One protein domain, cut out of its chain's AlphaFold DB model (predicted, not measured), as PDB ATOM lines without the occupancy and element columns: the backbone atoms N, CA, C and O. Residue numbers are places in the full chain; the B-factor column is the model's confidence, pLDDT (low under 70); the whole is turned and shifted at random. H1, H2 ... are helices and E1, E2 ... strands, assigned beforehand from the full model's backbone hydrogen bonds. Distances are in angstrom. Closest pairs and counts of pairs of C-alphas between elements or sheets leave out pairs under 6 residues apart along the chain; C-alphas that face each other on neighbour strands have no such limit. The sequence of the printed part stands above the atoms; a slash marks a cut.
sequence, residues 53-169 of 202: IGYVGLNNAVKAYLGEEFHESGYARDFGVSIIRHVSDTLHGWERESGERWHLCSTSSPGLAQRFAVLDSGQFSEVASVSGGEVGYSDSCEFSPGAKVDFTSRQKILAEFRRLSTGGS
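Overview. This is residues 53 to 169 of the 202 residues of an uncharacterized protein of Euryarchaeota archaeon (UniProt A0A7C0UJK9). A two-strand sheet, E1 beside E2, packs along the later part of one long helix, H2, and H1 packs crosswise on the first turns of that helix. A second group, H3 with the small hairpin E3 and E4 beside it, makes a head away from H2, and a long link leads from this head to H4, which runs the same way as H2. The printed part has 117 residues with four named helices and four named strands, in the order E1 H1 H2 E2 H3 E3 E4 H4; E1 and E2 are parallel, E3 and E4 antiparallel, and the class is mixed, helices and strands. The whole is compact, with a radius of gyration of the C-alphas of 14.5 A and spans of 45 by 33 by 22 A.

Along the chain. Find C-alpha 53 at (-26.097, 33.767, 44.279), where E1 begins; it covers residues 53 to 55. Its partner E2 is residues 101 to 106, 16.3 A long. H2, residues 74 to 98, starts at C-alpha 74 at (-38.176, 26.159, 22.246) and runs 35.9 A. H1 is residues 58 to 66, 12.1 A, and H3 residues 110 to 121, 16.1 A. E3 is residues 129 to 131 and E4 residues 134 to 136. H4, residues 151 to 162, 15.8 A, ends at C-alpha 162 at (-35.640, 25.164, 39.014).

Arrangement. Look first at E1 and E2, parallel at 17 degrees: N 53 and O 103 are 3.0 A apart, N 105 and O 53 2.9 A, within hydrogen-bond range. With H1 and H2 between them they form a strand-helix-strand unit, two parallel neighbour strands joined through helices, with a right-handed crossover. H2 and E2 have their closest C-alphas at Glu 95 and Arg 101, 5.5 A. E1 and H2 are near each other, with 5 pairs of C-alphas within 10 A. H1 touches residues 76 to 80 of H2, closest C-alphas Val 62 and Gly 80 at 5.9 A, at a steep tilt of 60 degrees, opposite ways. H4 and H2 only just touch, with 3 pairs of C-alphas within 8 A, the closest Val 81 and Phe 161 at 6.1 A; they run the same way at a shallow tilt of 32 degrees, only just short of steep. In the hairpin E3 and E4, N 136 and O 129 are 2.9 A apart, within hydrogen-bond range. H3 and E4 come closest at the C-alphas of Gln 114 and Gly 136, 4.2 A. H3 touches no helix. Every O i to N i+4 pair is within hydrogen-bond range in H1, H2 and H3; in H4, 7 of 8 are.

Size, cuts and confidence. The C-alphas farthest apart, Glu 97 and Gly 133, are 45.0 A apart. The printed part has no cut, and its long link is E4 to H4, residues 137 to 150. Mean pLDDT of the printed part is 88.6; residues 125 to 127 and 129 to 134 are under 70.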
ATOM      1  N   ILE A  53     -26.047  32.827  45.397       95.06
ATOM      2  CA  ILE A  53     -26.097  33.767  44.279       95.06
ATOM      3  C   ILE A  53     -27.540  33.797  43.790       95.06
ATOM      4  O   ILE A  53     -28.103  32.762  43.446       95.06
ATOM      5  N   GLY A  54     -28.146  34.979  43.822       93.31
ATOM      6  CA  GLY A  54     -29.515  35.205  43.374       93.31
ATOM      7  C   GLY A  54     -29.559  35.904  42.021       93.31
ATOM      8  O   GLY A  54     -28.633  36.637  41.677       93.31
ATOM      9  N   TYR A  55     -30.651  35.718  41.284       93.00
ATOM     10  CA  TYR A  55     -30.888  36.379  40.001       93.00
ATOM     11  C   TYR A  55     -32.336  36.861  39.877       93.00
ATOM     12  O   TYR A  55     -33.231  36.374  40.567       93.00
ATOM     13  N   VAL A  56     -32.545  37.831  38.990       92.56
ATOM     14  CA  VAL A  56     -33.850  38.334  38.548       92.56
ATOM     15  C   VAL A  56     -33.776  38.614  37.048       92.56
ATOM     16  O   VAL A  56     -32.686  38.785  36.505       92.56
ATOM     17  N   GLY A  57     -34.920  38.670  36.379       91.50
ATOM     18  CA  GLY A  57     -35.027  39.156  35.010       91.50
ATOM     19  C   GLY A  57     -34.601  38.170  33.936       91.50
ATOM     20  O   GLY A  57     -34.225  38.613  32.854       91.50
ATOM     21  N   LEU A  58     -34.659  36.854  34.176       94.19
ATOM     22  CA  LEU A  58     -34.264  35.880  33.153       94.19
ATOM     23  C   LEU A  58     -35.113  36.023  31.884       94.19
ATOM     24  O   LEU A  58     -34.559  36.021  30.788       94.19
ATOM     25  N   ASN A  59     -36.434  36.202  32.014       93.88
ATOM     26  CA  ASN A  59     -37.297  36.388  30.843       93.88
ATOM     27  C   ASN A  59     -36.936  37.664  30.073       93.88
ATOM     28  O   ASN A  59     -36.867  37.657  28.847       93.88
ATOM     29  N   ASN A  60     -36.645  38.744  30.803       92.88
ATOM     30  CA  ASN A  60     -36.227  40.022  30.231       92.88
ATOM     31  C   ASN A  60     -34.892  39.895  29.491       92.88
ATOM     32  O   ASN A  60     -34.764  40.411  28.385       92.88
ATOM     33  N   ALA A  61     -33.923  39.173  30.057       93.25
ATOM     34  CA  ALA A  61     -32.628  38.934  29.430       93.25
ATOM     35  C   ALA A  61     -32.754  38.108  28.140       93.25
ATOM     36  O   ALA A  61     -32.143  38.452  27.129       93.25
ATOM     37  N   VAL A  62     -33.577  37.052  28.151       95.12
ATOM     38  CA  VAL A  62     -33.856  36.236  26.956       95.12
ATOM     39  C   VAL A  62     -34.515  37.090  25.872       95.12
ATOM     40  O   VAL A  62     -34.018  37.130  24.747       95.12
ATOM     41  N   LYS A  63     -35.549  37.862  26.232       92.81
ATOM     42  CA  LYS A  63     -36.244  38.769  25.313       92.81
ATOM     43  C   LYS A  63     -35.336  39.849  24.740       92.81
ATOM     44  O   LYS A  63     -35.383  40.105  23.544       92.81
ATOM     45  N   ALA A  64     -34.491  40.462  25.562       91.31
ATOM     46  CA  ALA A  64     -33.552  41.479  25.106       91.31
ATOM     47  C   ALA A  64     -32.533  40.921  24.106       91.31
ATOM     48  O   ALA A  64     -32.121  41.626  23.189       91.31
ATOM     49  N   TYR A  65     -32.122  39.663  24.283       92.69
ATOM     50  CA  TYR A  65     -31.107  39.044  23.438       92.69
ATOM     51  C   TYR A  65     -31.679  38.452  22.143       92.69
ATOM     52  O   TYR A  65     -31.054  38.559  21.091       92.69
ATOM     53  N   LEU A  66     -32.854  37.818  22.213       94.69
ATOM     54  CA  LEU A  66     -33.445  37.069  21.096       94.69
ATOM     55  C   LEU A  66     -34.653  37.750  20.446       94.69
ATOM     56  O   LEU A  66     -35.056  37.354  19.357       94.69
ATOM     57  N   GLY A  67     -35.230  38.763  21.090       93.12
ATOM     58  CA  GLY A  67     -36.471  39.412  20.660       93.12
ATOM     59  C   GLY A  67     -37.747  38.673  21.074       93.12
ATOM     60  O   GLY A  67     -38.837  39.179  20.826       93.12
ATOM     61  N   GLU A  68     -37.622  37.516  21.725       94.00
ATOM     62  CA  GLU A  68     -38.734  36.677  22.181       94.00
ATOM     63  C   GLU A  68     -38.521  36.198  23.622       94.00
ATOM     64  O   GLU A  68     -37.395  36.030  24.091       94.00
ATOM     65  N   GLU A  69     -39.612  36.005  24.351       94.88
ATOM     66  CA  GLU A  69     -39.616  35.516  25.727       94.88
ATOM     67  C   GLU A  69     -39.353  34.005  25.783       94.88
ATOM     68  O   GLU A  69     -39.660  33.264  24.847       94.88
ATOM     69  N   PHE A  70     -38.828  33.494  26.905       96.12
ATOM     70  CA  PHE A  70     -38.386  32.090  26.986       96.12
ATOM     71  C   PHE A  70     -39.516  31.066  26.768       96.12
ATOM     72  O   PHE A  70     -39.263  29.871  26.623       96.12
ATOM     73  N   HIS A  71     -40.775  31.502  26.823       95.38
ATOM     74  CA  HIS A  71     -41.943  30.650  26.638       95.38
ATOM     75  C   HIS A  71     -42.561  30.743  25.239       95.38
ATOM     76  O   HIS A  71     -43.474  29.973  24.947       95.38
ATOM     77  N   GLU A  72     -42.075  31.646  24.386       95.31
ATOM     78  CA  GLU A  72     -42.599  31.853  23.032       95.31
ATOM     79  C   GLU A  72     -42.047  30.821  22.038       95.31
ATOM     80  O   GLU A  72     -42.770  30.388  21.139       95.31
ATOM     81  N   SER A  73     -40.817  30.337  22.243       96.75
ATOM     82  CA  SER A  73     -40.220  29.286  21.414       96.75
ATOM     83  C   SER A  73     -39.352  28.315  22.222       96.75
ATOM     84  O   SER A  73     -38.876  28.614  23.317       96.75
ATOM     85  N   GLY A  74     -39.131  27.115  21.671       96.88
ATOM     86  CA  GLY A  74     -38.176  26.159  22.246       96.88
ATOM     87  C   GLY A  74     -36.738  26.685  22.216       96.88
ATOM     88  O   GLY A  74     -35.988  26.458  23.155       96.88
ATOM     89  N   TYR A  75     -36.385  27.462  21.191       97.88
ATOM     90  CA  TYR A  75     -35.062  28.067  21.061       97.88
ATOM     91  C   TYR A  75     -34.801  29.119  22.152       97.88
ATOM     92  O   TYR A  75     -33.758  29.084  22.806       97.88
ATOM     93  N   ALA A  76     -35.772  29.998  22.414       97.50
ATOM     94  CA  ALA A  76     -35.697  30.971  23.501       97.50
ATOM     95  C   ALA A  76     -35.597  30.293  24.871       97.50
ATOM     96  O   ALA A  76     -34.822  30.721  25.733       97.50
ATOM     97  N   ARG A  77     -36.345  29.199  25.058       97.44
ATOM     98  CA  ARG A  77     -36.270  28.383  26.270       97.44
ATOM     99  C   ARG A  77     -34.886  27.785  26.467       97.44
ATOM    100  O   ARG A  77     -34.304  27.969  27.533       97.44
ATOM    101  N   ASP A  78     -34.352  27.120  25.447       97.88
ATOM    102  CA  ASP A  78     -33.034  26.487  25.492       97.88
ATOM    103  C   ASP A  78     -31.937  27.516  25.782       97.88
ATOM    104  O   ASP A  78     -31.030  27.258  26.578       97.88
ATOM    105  N   PHE A  79     -32.054  28.716  25.206       98.00
ATOM    106  CA  PHE A  79     -31.152  29.820  25.506       98.00
ATOM    107  C   PHE A  79     -31.240  30.249  26.975       98.00
ATOM    108  O   PHE A  79     -30.212  30.300  27.655       98.00
ATOM    109  N   GLY A  80     -32.443  30.472  27.511       97.31
ATOM    110  CA  GLY A  80     -32.624  30.771  28.933       97.31
ATOM    111  C   GLY A  80     -32.048  29.678  29.840       97.31
ATOM    112  O   GLY A  80     -31.356  29.972  30.818       97.31
ATOM    113  N   VAL A  81     -32.298  28.405  29.513       97.19
ATOM    114  CA  VAL A  81     -31.772  27.253  30.260       97.19
ATOM    115  C   VAL A  81     -30.246  27.238  30.207       97.19
ATOM    116  O   VAL A  81     -29.609  26.951  31.220       97.19
ATOM    117  N   SER A  82     -29.643  27.588  29.066       98.00
ATOM    118  CA  SER A  82     -28.188  27.676  28.925       98.00
ATOM    119  C   SER A  82     -27.571  28.744  29.833       98.00
ATOM    120  O   SER A  82     -26.522  28.494  30.420       98.00
ATOM    121  N   ILE A  83     -28.248  29.885  30.034       97.62
ATOM    122  CA  ILE A  83     -27.804  30.939  30.959       97.62
ATOM    123  C   ILE A  83     -27.761  30.401  32.388       97.62
ATOM    124  O   ILE A  83     -26.726  30.470  33.049       97.62
ATOM    125  N   ILE A  84     -28.870  29.829  32.860       96.69
ATOM    126  CA  ILE A  84     -28.971  29.313  34.232       96.69
ATOM    127  C   ILE A  84     -28.022  28.133  34.452       96.69
ATOM    128  O   ILE A  84     -27.397  28.039  35.508       96.69
ATOM    129  N   ARG A  85     -27.868  27.260  33.453       97.44
ATOM    130  CA  ARG A  85     -26.921  26.143  33.504       97.44
ATOM    131  C   ARG A  85     -25.489  26.640  33.624       97.44
ATOM    132  O   ARG A  85     -24.784  26.171  34.504       97.44
ATOM    133  N   HIS A  86     -25.096  27.621  32.812       97.94
ATOM    134  CA  HIS A  86     -23.763  28.221  32.873       97.94
ATOM    135  C   HIS A  86     -23.459  28.778  34.267       97.94
ATOM    136  O   HIS A  86     -22.420  28.471  34.837       97.94
ATOM    137  N   VAL A  87     -24.399  29.523  34.863       97.44
ATOM    138  CA  VAL A  87     -24.247  30.012  36.243       97.44
ATOM    139  C   VAL A  87     -24.100  28.847  37.219       97.44
ATOM    140  O   VAL A  87     -23.162  28.832  38.012       97.44
ATOM    141  N   SER A  88     -25.008  27.870  37.162       96.75
ATOM    142  CA  SER A  88     -25.008  26.715  38.063       96.75
ATOM    143  C   SER A  88     -23.691  25.936  37.985       96.75
ATOM    144  O   SER A  88     -23.075  25.661  39.012       96.75
ATOM    145  N   ASP A  89     -23.204  25.642  36.780       97.25
ATOM    146  CA  ASP A  89     -21.952  24.916  36.553       97.25
ATOM    147  C   ASP A  89     -20.735  25.699  37.068       97.25
ATOM    148  O   ASP A  89     -19.840  25.109  37.682       97.25
ATOM    149  N   THR A  90     -20.720  27.026  36.896       97.81
ATOM    150  CA  THR A  90     -19.679  27.902  37.453       97.81
ATOM    151  C   THR A  90     -19.654  27.844  38.981       97.81
ATOM    152  O   THR A  90     -18.579  27.676  39.564       97.81
ATOM    153  N   LEU A  91     -20.816  27.891  39.645       97.25
ATOM    154  CA  LEU A  91     -20.885  27.766  41.107       97.25
ATOM    155  C   LEU A  91     -20.377  26.398  41.580       97.25
ATOM    156  O   LEU A  91     -19.528  26.352  42.467       97.25
ATOM    157  N   HIS A  92     -20.795  25.297  40.944       96.25
ATOM    158  CA  HIS A  92     -20.269  23.956  41.248       96.25
ATOM    159  C   HIS A  92     -18.756  23.846  40.985       96.25
ATOM    160  O   HIS A  92     -18.048  23.082  41.648       96.25
ATOM    161  N   GLY A  93     -18.230  24.585  40.004       97.31
ATOM    162  CA  GLY A  93     -16.793  24.760  39.797       97.31
ATOM    163  C   GLY A  93     -16.123  25.361  41.029       97.31
ATOM    164  O   GLY A  93     -15.198  24.762  41.578       97.31
ATOM    165  N   TRP A  94     -16.647  26.482  41.527       96.75
ATOM    166  CA  TRP A  94     -16.127  27.137  42.725       96.75
ATOM    167  C   TRP A  94     -16.188  26.251  43.967       96.75
ATOM    168  O   TRP A  94     -15.241  26.277  44.753       96.75
ATOM    169  N   GLU A  95     -17.254  25.464  44.136       95.00
ATOM    170  CA  GLU A  95     -17.365  24.517  45.250       95.00
ATOM    171  C   GLU A  95     -16.262  23.457  45.211       95.00
ATOM    172  O   GLU A  95     -15.622  23.187  46.228       95.00
ATOM    173  N   ARG A  96     -15.990  22.885  44.031       96.31
ATOM    174  CA  ARG A  96     -14.909  21.903  43.851       96.31
ATOM    175  C   ARG A  96     -13.529  22.506  44.099       96.31
ATOM    176  O   ARG A  96     -12.654  21.813  44.607       96.31
ATOM    177  N   GLU A  97     -13.334  23.769  43.732       95.81
ATOM    178  CA  GLU A  97     -12.065  24.481  43.898       95.81
ATOM    179  C   GLU A  97     -11.771  24.860  45.352       95.81
ATOM    180  O   GLU A  97     -10.655  24.645  45.825       95.81
ATOM    181  N   SER A  98     -12.731  25.479  46.052       91.94
ATOM    182  CA  SER A  98     -12.489  26.065  47.378       91.94
ATOM    183  C   SER A  98     -13.043  25.244  48.539       91.94
ATOM    184  O   SER A  98     -12.702  25.529  49.687       91.94
ATOM    185  N   GLY A  99     -13.907  24.259  48.275       91.44
ATOM    186  CA  GLY A  99     -14.649  23.518  49.300       91.44
ATOM    187  C   GLY A  99     -15.752  24.336  49.985       91.44
ATOM    188  O   GLY A  99     -16.428  23.831  50.881       91.44
ATOM    189  N   GLU A 100     -15.946  25.596  49.594       92.44
ATOM    190  CA  GLU A 100     -17.052  26.423  50.072       92.44
ATOM    191  C   GLU A 100     -18.325  26.084  49.305       92.44
ATOM    192  O   GLU A 100     -18.268  25.866  48.102       92.44
ATOM    193  N   ARG A 101     -19.484  26.117  49.966       93.94
ATOM    194  CA  ARG A 101     -20.762  25.871  49.292       93.94
ATOM    195  C   ARG A 101     -21.294  27.128  48.612       93.94
ATOM    196  O   ARG A 101     -21.390  28.177  49.258       93.94
ATOM    197  N   TRP A 102     -21.669  27.008  47.347       95.81
ATOM    198  CA  TRP A 102     -22.192  28.052  46.474       95.81
ATOM    199  C   TRP A 102     -23.391  27.508  45.707       95.81
ATOM    200  O   TRP A 102     -23.262  26.617  44.876       95.81
ATOM    201  N   HIS A 103     -24.563  28.079  45.957       95.00
ATOM    202  CA  HIS A 103     -25.802  27.628  45.340       95.00
ATOM    203  C   HIS A 103     -26.512  28.776  44.626       95.00
ATOM    204  O   HIS A 103     -26.574  29.906  45.123       95.00
ATOM    205  N   LEU A 104     -27.090  28.464  43.468       94.94
ATOM    206  CA  LEU A 104     -27.948  29.376  42.722       94.94
ATOM    207  C   LEU A 104     -29.353  29.354  43.325       94.94
ATOM    208  O   LEU A 104     -29.953  28.288  43.444       94.94
ATOM    209  N   CYS A 105     -29.879  30.514  43.697       91.69
ATOM    210  CA  CYS A 105     -31.175  30.660  44.350       91.69
ATOM    211  C   CYS A 105     -32.103  31.527  43.497       91.69
ATOM    212  O   CYS A 105     -31.678  32.542  42.938       91.69
ATOM    213  N   SER A 106     -33.375  31.142  43.423       86.06
ATOM    214  CA  SER A 106     -34.406  32.007  42.863       86.06
ATOM    215  C   SER A 106     -34.777  33.072  43.894       86.06
ATOM    216  O   SER A 106     -35.406  32.786  44.914       86.06
ATOM    217  N   THR A 107     -34.385  34.313  43.625       80.50
ATOM    218  CA  THR A 107     -34.770  35.476  44.422       80.50
ATOM    219  C   THR A 107     -36.170  35.944  44.028       80.50
ATOM    220  O   THR A 107     -36.409  36.257  42.860       80.50
ATOM    221  N   SER A 108     -37.068  36.072  45.008       79.31
ATOM    222  CA  SER A 108     -38.260  36.921  44.888       79.31
ATOM    223  C   SER A 108     -38.009  38.200  45.672       79.31
ATOM    224  O   SER A 108     -37.897  38.194  46.901       79.31
ATOM    225  N   SER A 109     -37.793  39.294  44.947       80.31
ATOM    226  CA  SER A 109     -37.525  40.595  45.551       80.31
ATOM    227  C   SER A 109     -37.987  41.690  44.597       80.31
ATOM    228  O   SER A 109     -37.183  42.190  43.802       80.31
ATOM    229  N   PRO A 110     -39.260  42.114  44.713       77.25
ATOM    230  CA  PRO A 110     -39.818  43.165  43.868       77.25
ATOM    231  C   PRO A 110     -38.964  44.439  43.878       77.25
ATOM    232  O   PRO A 110     -38.690  45.026  42.834       77.25
ATOM    233  N   GLY A 111     -38.440  44.818  45.050       84.38
ATOM    234  CA  GLY A 111     -37.564  45.982  45.189       84.38
ATOM    235  C   GLY A 111     -36.218  45.839  44.469       84.38
ATOM    236  O   GLY A 111     -35.706  46.825  43.940       84.38
ATOM    237  N   LEU A 112     -35.636  44.634  44.406       87.19
ATOM    238  CA  LEU A 112     -34.403  44.393  43.645       87.19
ATOM    239  C   LEU A 112     -34.666  44.484  42.141       87.19
ATOM    240  O   LEU A 112     -33.926  45.168  41.436       87.19
ATOM    241  N   ALA A 113     -35.726  43.821  41.672       88.19
ATOM    242  CA  ALA A 113     -36.106  43.804  40.265       88.19
ATOM    243  C   ALA A 113     -36.435  45.210  39.745       88.19
ATOM    244  O   ALA A 113     -35.964  45.596  38.676       88.19
ATOM    245  N   GLN A 114     -37.171  46.003  40.528       88.38
ATOM    246  CA  GLN A 114     -37.441  47.407  40.229       88.38
ATOM    247  C   GLN A 114     -36.156  48.242  40.237       88.38
ATOM    248  O   GLN A 114     -35.910  49.009  39.312       88.38
ATOM    249  N   ARG A 115     -35.298  48.086  41.256       89.62
ATOM    250  CA  ARG A 115     -34.053  48.860  41.356       89.62
ATOM    251  C   ARG A 115     -33.130  48.621  40.164       89.62
ATOM    252  O   ARG A 115     -32.578  49.589  39.648       89.62
ATOM    253  N   PHE A 116     -32.950  47.371  39.741       89.81
ATOM    254  CA  PHE A 116     -32.153  47.061  38.551       89.81
ATOM    255  C   PHE A 116     -32.782  47.651  37.293       89.81
ATOM    256  O   PHE A 116     -32.103  48.372  36.571       89.81
ATOM    257  N   ALA A 117     -34.091  47.483  37.106       88.44
ATOM    258  CA  ALA A 117     -34.779  48.047  35.954       88.44
ATOM    259  C   ALA A 117     -34.689  49.586  35.887       88.44
ATOM    260  O   ALA A 117     -34.510  50.147  34.808       88.44
ATOM    261  N   VAL A 118     -34.750  50.287  37.025       87.19
ATOM    262  CA  VAL A 118     -34.560  51.747  37.091       87.19
ATOM    263  C   VAL A 118     -33.127  52.140  36.732       87.19
ATOM    264  O   VAL A 118     -32.937  53.084  35.968       87.19
ATOM    265  N   LEU A 119     -32.120  51.429  37.249       88.44
ATOM    266  CA  LEU A 119     -30.716  51.700  36.919       88.44
ATOM    267  C   LEU A 119     -30.432  51.481  35.428       88.44
ATOM    268  O   LEU A 119     -29.728  52.286  34.818       88.44
ATOM    269  N   ASP A 120     -31.045  50.457  34.839       87.25
ATOM    270  CA  ASP A 120     -30.870  50.117  33.431       87.25
ATOM    271  C   ASP A 120     -31.715  51.003  32.505       87.25
ATOM    272  O   ASP A 120     -31.325  51.228  31.363       87.25
ATOM    273  N   SER A 121     -32.814  51.598  32.984       80.50
ATOM    274  CA  SER A 121     -33.708  52.451  32.177       80.50
ATOM    275  C   SER A 121     -33.019  53.662  31.534       80.50
ATOM    276  O   SER A 121     -33.471  54.150  30.499       80.50
ATOM    277  N   GLY A 122     -31.898  54.117  32.104       74.69
ATOM    278  CA  GLY A 122     -31.085  55.190  31.533       74.69
ATOM    279  C   GLY A 122     -30.339  54.802  30.249       74.69
ATOM    280  O   GLY A 122     -29.927  55.690  29.509       74.69
ATOM    281  N   GLN A 123     -30.159  53.503  29.983       74.62
ATOM    282  CA  GLN A 123     -29.426  52.984  28.816       74.62
ATOM    283  C   GLN A 123     -30.240  51.975  27.986       74.62
ATOM    284  O   GLN A 123     -30.030  51.869  26.781       74.62
ATOM    285  N   PHE A 124     -31.181  51.266  28.610       72.69
ATOM    286  CA  PHE A 124     -31.899  50.111  28.065       72.69
ATOM    287  C   PHE A 124     -33.396  50.169  28.410       72.69
ATOM    288  O   PHE A 124     -33.971  49.226  28.957       72.69
ATOM    289  N   SER A 125     -34.041  51.294  28.098       65.31
ATOM    290  CA  SER A 125     -35.446  51.569  28.437       65.31
ATOM    291  C   SER A 125     -36.452  50.535  27.908       65.31
ATOM    292  O   SER A 125     -37.528  50.397  28.482       65.31
ATOM    293  N   GLU A 126     -36.115  49.790  26.852       69.81
ATOM    294  CA  GLU A 126     -37.001  48.804  26.214       69.81
ATOM    295  C   GLU A 126     -36.959  47.406  26.863       69.81
ATOM    296  O   GLU A 126     -37.798  46.559  26.561       69.81
ATOM    297  N   VAL A 127     -35.994  47.140  27.755       69.25
ATOM    298  CA  VAL A 127     -35.738  45.786  28.292       69.25
ATOM    299  C   VAL A 127     -36.594  45.464  29.522       69.25
ATOM    300  O   VAL A 127     -36.904  44.301  29.805       69.25
ATOM    301  N   ALA A 128     -36.984  46.489  30.274       71.88
ATOM    302  CA  ALA A 128     -37.789  46.319  31.471       71.88
ATOM    303  C   ALA A 128     -39.278  46.169  31.139       71.88
ATOM    304  O   ALA A 128     -39.815  46.821  30.245       71.88
ATOM    305  N   SER A 129     -39.959  45.308  31.890       67.19
ATOM    306  CA  SER A 129     -41.406  45.150  31.783       67.19
ATOM    307  C   SER A 129     -42.096  46.205  32.641       67.19
ATOM    308  O   SER A 129     -41.593  46.591  33.695       67.19
ATOM    309  N   VAL A 130     -43.274  46.654  32.217       59.41
ATOM    310  CA  VAL A 130     -44.135  47.503  33.047       59.41
ATOM    311  C   VAL A 130     -45.267  46.643  33.589       59.41
ATOM    312  O   VAL A 130     -46.056  46.102  32.815       59.41
ATOM    313  N   SER A 131     -45.356  46.520  34.912       57.31
ATOM    314  CA  SER A 131     -46.470  45.856  35.595       57.31
ATOM    315  C   SER A 131     -47.093  46.828  36.586       57.31
ATOM    316  O   SER A 131     -46.385  47.447  37.373       57.31
ATOM    317  N   GLY A 132     -48.413  47.029  36.521       52.72
ATOM    318  CA  GLY A 132     -49.113  47.941  37.437       52.72
ATOM    319  C   GLY A 132     -48.666  49.411  37.373       52.72
ATOM    320  O   GLY A 132     -48.950  50.163  38.297       52.72
ATOM    321  N   GLY A 133     -47.979  49.829  36.302       59.25
ATOM    322  CA  GLY A 133     -47.421  51.180  36.158       59.25
ATOM    323  C   GLY A 133     -45.987  51.339  36.674       59.25
ATOM    324  O   GLY A 133     -45.418  52.418  36.523       59.25
ATOM    325  N   GLU A 134     -45.380  50.283  37.218       65.44
ATOM    326  CA  GLU A 134     -43.988  50.284  37.667       65.44
ATOM    327  C   GLU A 134     -43.090  49.496  36.711       65.44
ATOM    328  O   GLU A 134     -43.460  48.433  36.203       65.44
ATOM    329  N   VAL A 135     -41.899  50.041  36.460       75.56
ATOM    330  CA  VAL A 135     -40.860  49.427  35.629       75.56
ATOM    331  C   VAL A 135     -40.093  48.414  36.477       75.56
ATOM    332  O   VAL A 135     -39.552  48.767  37.525       75.56
ATOM    333  N   GLY A 136     -40.032  47.161  36.036       85.00
ATOM    334  CA  GLY A 136     -39.386  46.086  36.779       85.00
ATOM    335  C   GLY A 136     -38.994  44.905  35.904       85.00
ATOM    336  O   GLY A 136     -39.511  44.701  34.802       85.00
ATOM    337  N   TYR A 137     -38.061  44.109  36.411       89.75
ATOM    338  CA  TYR A 137     -37.756  42.800  35.848       89.75
ATOM    339  C   TYR A 137     -38.651  41.706  36.433       89.75
ATOM    340  O   TYR A 137     -39.213  41.852  37.516       89.75
ATOM    341  N   SER A 138     -38.785  40.606  35.697       88.56
ATOM    342  CA  SER A 138     -39.399  39.376  36.206       88.56
ATOM    343  C   SER A 138     -38.625  38.847  37.420       88.56
ATOM    344  O   SER A 138     -37.398  38.929  37.472       88.56
ATOM    345  N   ASP A 139     -39.323  38.283  38.406       88.00
ATOM    346  CA  ASP A 139     -38.666  37.601  39.523       88.00
ATOM    347  C   ASP A 139     -37.992  36.323  39.004       88.00
ATOM    348  O   ASP A 139     -38.645  35.472  38.411       88.00
ATOM    349  N   SER A 140     -36.685  36.161  39.223       89.69
ATOM    350  CA  SER A 140     -35.919  34.977  38.796       89.69
ATOM    351  C   SER A 140     -36.238  34.498  37.364       89.69
ATOM    352  O   SER A 140     -35.843  35.155  36.399       89.69
ATOM    353  N   CYS A 141     -36.919  33.351  37.227       90.00
ATOM    354  CA  CYS A 141     -37.341  32.719  35.976       90.00
ATOM    355  C   CYS A 141     -38.863  32.795  35.751       90.00
ATOM    356  O   CYS A 141     -39.419  31.957  35.048       90.00
ATOM    357  N   GLU A 142     -39.547  33.758  36.369       89.69
ATOM    358  CA  GLU A 142     -40.986  33.945  36.205       89.69
ATOM    359  C   GLU A 142     -41.358  34.469  34.818       89.69
ATOM    360  O   GLU A 142     -40.595  35.144  34.124       89.69
ATOM    361  N   PHE A 143     -42.587  34.148  34.426       90.88
ATOM    362  CA  PHE A 143     -43.177  34.583  33.168       90.88
ATOM    363  C   PHE A 143     -43.559  36.061  33.246       90.88
ATOM    364  O   PHE A 143     -43.887  36.577  34.318       90.88
ATOM    365  N   SER A 144     -43.603  36.729  32.094       88.06
ATOM    366  CA  SER A 144     -44.154  38.080  32.007       88.06
ATOM    367  C   SER A 144     -45.625  38.121  32.452       88.06
ATOM    368  O   SER A 144     -46.378  37.166  32.208       88.06
ATOM    369  N   PRO A 145     -46.079  39.229  33.070       81.06
ATOM    370  CA  PRO A 145     -47.490  39.425  33.377       81.06
ATOM    371  C   PRO A 145     -48.361  39.246  32.126       81.06
ATOM    372  O   PRO A 145     -48.101  39.843  31.085       81.06
ATOM    373  N   GLY A 146     -49.402  38.416  32.222       82.38
ATOM    374  CA  GLY A 146     -50.322  38.157  31.109       82.38
ATOM    375  C   GLY A 146     -49.839  37.140  30.066       82.38
ATOM    376  O   GLY A 146     -50.523  36.961  29.055       82.38
ATOM    377  N   ALA A 147     -48.716  36.449  30.302       88.19
ATOM    378  CA  ALA A 147     -48.275  35.334  29.466       88.19
ATOM    379  C   ALA A 147     -49.393  34.287  29.288       88.19
ATOM    380  O   ALA A 147     -49.951  33.771  30.260       88.19
ATOM    381  N   LYS A 148     -49.722  33.960  28.033       90.75
ATOM    382  CA  LYS A 148     -50.812  33.035  27.675       90.75
ATOM    383  C   LYS A 148     -50.325  31.586  27.650       90.75
ATOM    384  O   LYS A 148     -50.311  30.949  26.602       90.75
ATOM    385  N   VAL A 149     -49.913  31.082  28.809       91.44
ATOM    386  CA  VAL A 149     -49.439  29.702  28.988       91.44
ATOM    387  C   VAL A 149     -50.283  29.029  30.062       91.44
ATOM    388  O   VAL A 149     -50.483  29.595  31.136       91.44
ATOM    389  N   ASP A 150     -50.810  27.837  29.770       91.56
ATOM    390  CA  ASP A 150     -51.606  27.084  30.739       91.56
ATOM    391  C   ASP A 150     -50.757  26.660  31.947       91.56
ATOM    392  O   ASP A 150     -49.532  26.541  31.867       91.56
ATOM    393  N   PHE A 151     -51.418  26.424  33.080       87.44
ATOM    394  CA  PHE A 151     -50.746  26.142  34.345       87.44
ATOM    395  C   PHE A 151     -49.785  24.947  34.258       87.44
ATOM    396  O   PHE A 151     -48.633  25.058  34.679       87.44
ATOM    397  N   THR A 152     -50.208  23.826  33.669       89.31
ATOM    398  CA  THR A 152     -49.372  22.625  33.557       89.31
ATOM    399  C   THR A 152     -48.150  22.874  32.674       89.31
ATOM    400  O   THR A 152     -47.035  22.501  33.045       89.31
ATOM    401  N   SER A 153     -48.318  23.525  31.521       91.94
ATOM    402  CA  SER A 153     -47.192  23.887  30.650       91.94
ATOM    403  C   SER A 153     -46.233  24.860  31.334       91.94
ATOM    404  O   SER A 153     -45.018  24.685  31.237       91.94
ATOM    405  N   ARG A 154     -46.760  25.833  32.087       92.12
ATOM    406  CA  ARG A 154     -45.956  26.763  32.888       92.12
ATOM    407  C   ARG A 154     -45.087  26.008  33.891       92.12
ATOM    408  O   ARG A 154     -43.880  26.230  33.925       92.12
ATOM    409  N   GLN A 155     -45.662  25.067  34.643       90.88
ATOM    410  CA  GLN A 155     -44.899  24.285  35.622       90.88
ATOM    411  C   GLN A 155     -43.822  23.412  34.977       90.88
ATOM    412  O   GLN A 155     -42.719  23.331  35.515       90.88
ATOM    413  N   LYS A 156     -44.089  22.819  33.806       91.12
ATOM    414  CA  LYS A 156     -43.076  22.056  33.056       91.12
ATOM    415  C   LYS A 156     -41.879  22.921  32.676       91.12
ATOM    416  O   LYS A 156     -40.749  22.514  32.915       91.12
ATOM    417  N   ILE A 157     -42.132  24.114  32.138       93.25
ATOM    418  CA  ILE A 157     -41.079  25.058  31.744       93.25
ATOM    419  C   ILE A 157     -40.288  25.514  32.975       93.25
ATOM    420  O   ILE A 157     -39.063  25.431  32.985       93.25
ATOM    421  N   LEU A 158     -40.968  25.940  34.044       91.69
ATOM    422  CA  LEU A 158     -40.296  26.386  35.271       91.69
ATOM    423  C   LEU A 158     -39.477  25.268  35.923       91.69
ATOM    424  O   LEU A 158     -38.410  25.536  36.475       91.69
ATOM    425  N   ALA A 159     -39.923  24.013  35.837       89.75
ATOM    426  CA  ALA A 159     -39.170  22.872  36.348       89.75
ATOM    427  C   ALA A 159     -37.800  22.709  35.663       89.75
ATOM    428  O   ALA A 159     -36.848  22.293  36.325       89.75
ATOM    429  N   GLU A 160     -37.664  23.072  34.382       91.50
ATOM    430  CA  GLU A 160     -36.375  23.040  33.672       91.50
ATOM    431  C   GLU A 160     -35.356  24.002  34.311       91.50
ATOM    432  O   GLU A 160     -34.206  23.625  34.535       91.50
ATOM    433  N   PHE A 161     -35.793  25.207  34.694       91.94
ATOM    434  CA  PHE A 161     -34.952  26.209  35.360       91.94
ATOM    435  C   PHE A 161     -34.692  25.885  36.837       91.94
ATOM    436  O   PHE A 161     -33.560  25.985  37.317       91.94
ATOM    437  N   ARG A 162     -35.728  25.461  37.572       87.94
ATOM    438  CA  ARG A 162     -35.640  25.164  39.014       87.94
ATOM    439  C   ARG A 162     -34.684  24.016  39.313       87.94
ATOM    440  O   ARG A 162     -33.951  24.082  40.292       87.94
ATOM    441  N   ARG A 163     -34.620  22.999  38.445       88.06
ATOM    442  CA  ARG A 163     -33.668  21.879  38.582       88.06
ATOM    443  C   ARG A 163     -32.206  22.324  38.615       88.06
ATOM    444  O   ARG A 163     -31.374  21.611  39.165       88.06
ATOM    445  N   LEU A 164     -31.900  23.486  38.046       91.25
ATOM    446  CA  LEU A 164     -30.557  24.066  38.023       91.25
ATOM    447  C   LEU A 164     -30.303  25.026  39.202       91.25
ATOM    448  O   LEU A 164     -29.157  25.408  39.440       91.25
ATOM    449  N   SER A 165     -31.350  25.404  39.946       88.50
ATOM    450  CA  SER A 165     -31.310  26.350  41.070       88.50
ATOM    451  C   SER A 165     -31.453  25.611  42.407       88.50
ATOM    452  O   SER A 165     -32.541  25.478  42.963       88.50
ATOM    453  N   THR A 166     -30.341  25.103  42.939       86.00
ATOM    454  CA  THR A 166     -30.323  24.259  44.151       86.00
ATOM    455  C   THR A 166     -30.381  25.042  45.469       86.00
ATOM    456  O   THR A 166     -30.528  24.447  46.533       86.00
ATOM    457  N   GLY A 167     -30.282  26.372  45.419       84.94
ATOM    458  CA  GLY A 167     -30.320  27.279  46.569       84.94
ATOM    459  C   GLY A 167     -31.727  27.633  47.052       84.94
ATOM    460  O   GLY A 167     -31.866  28.449  47.960       84.94
ATOM    461  N   GLY A 168     -32.757  27.036  46.451       82.00
ATOM    462  CA  GLY A 168     -34.157  27.221  46.813       82.00
ATOM    463  C   GLY A 168     -34.946  28.024  45.780       82.00
ATOM    464  O   GLY A 168     -34.424  28.914  45.109       82.00
ATOM    465  N   SER A 169     -36.229  27.689  45.679       82.56
ATOM    466  CA  SER A 169     -37.225  28.382  44.862       82.56
ATOM    467  C   SER A 169     -38.582  28.292  45.551       82.56
ATOM    468  O   SER A 169     -38.915  27.232  46.085       82.56
TER     469      SER A 169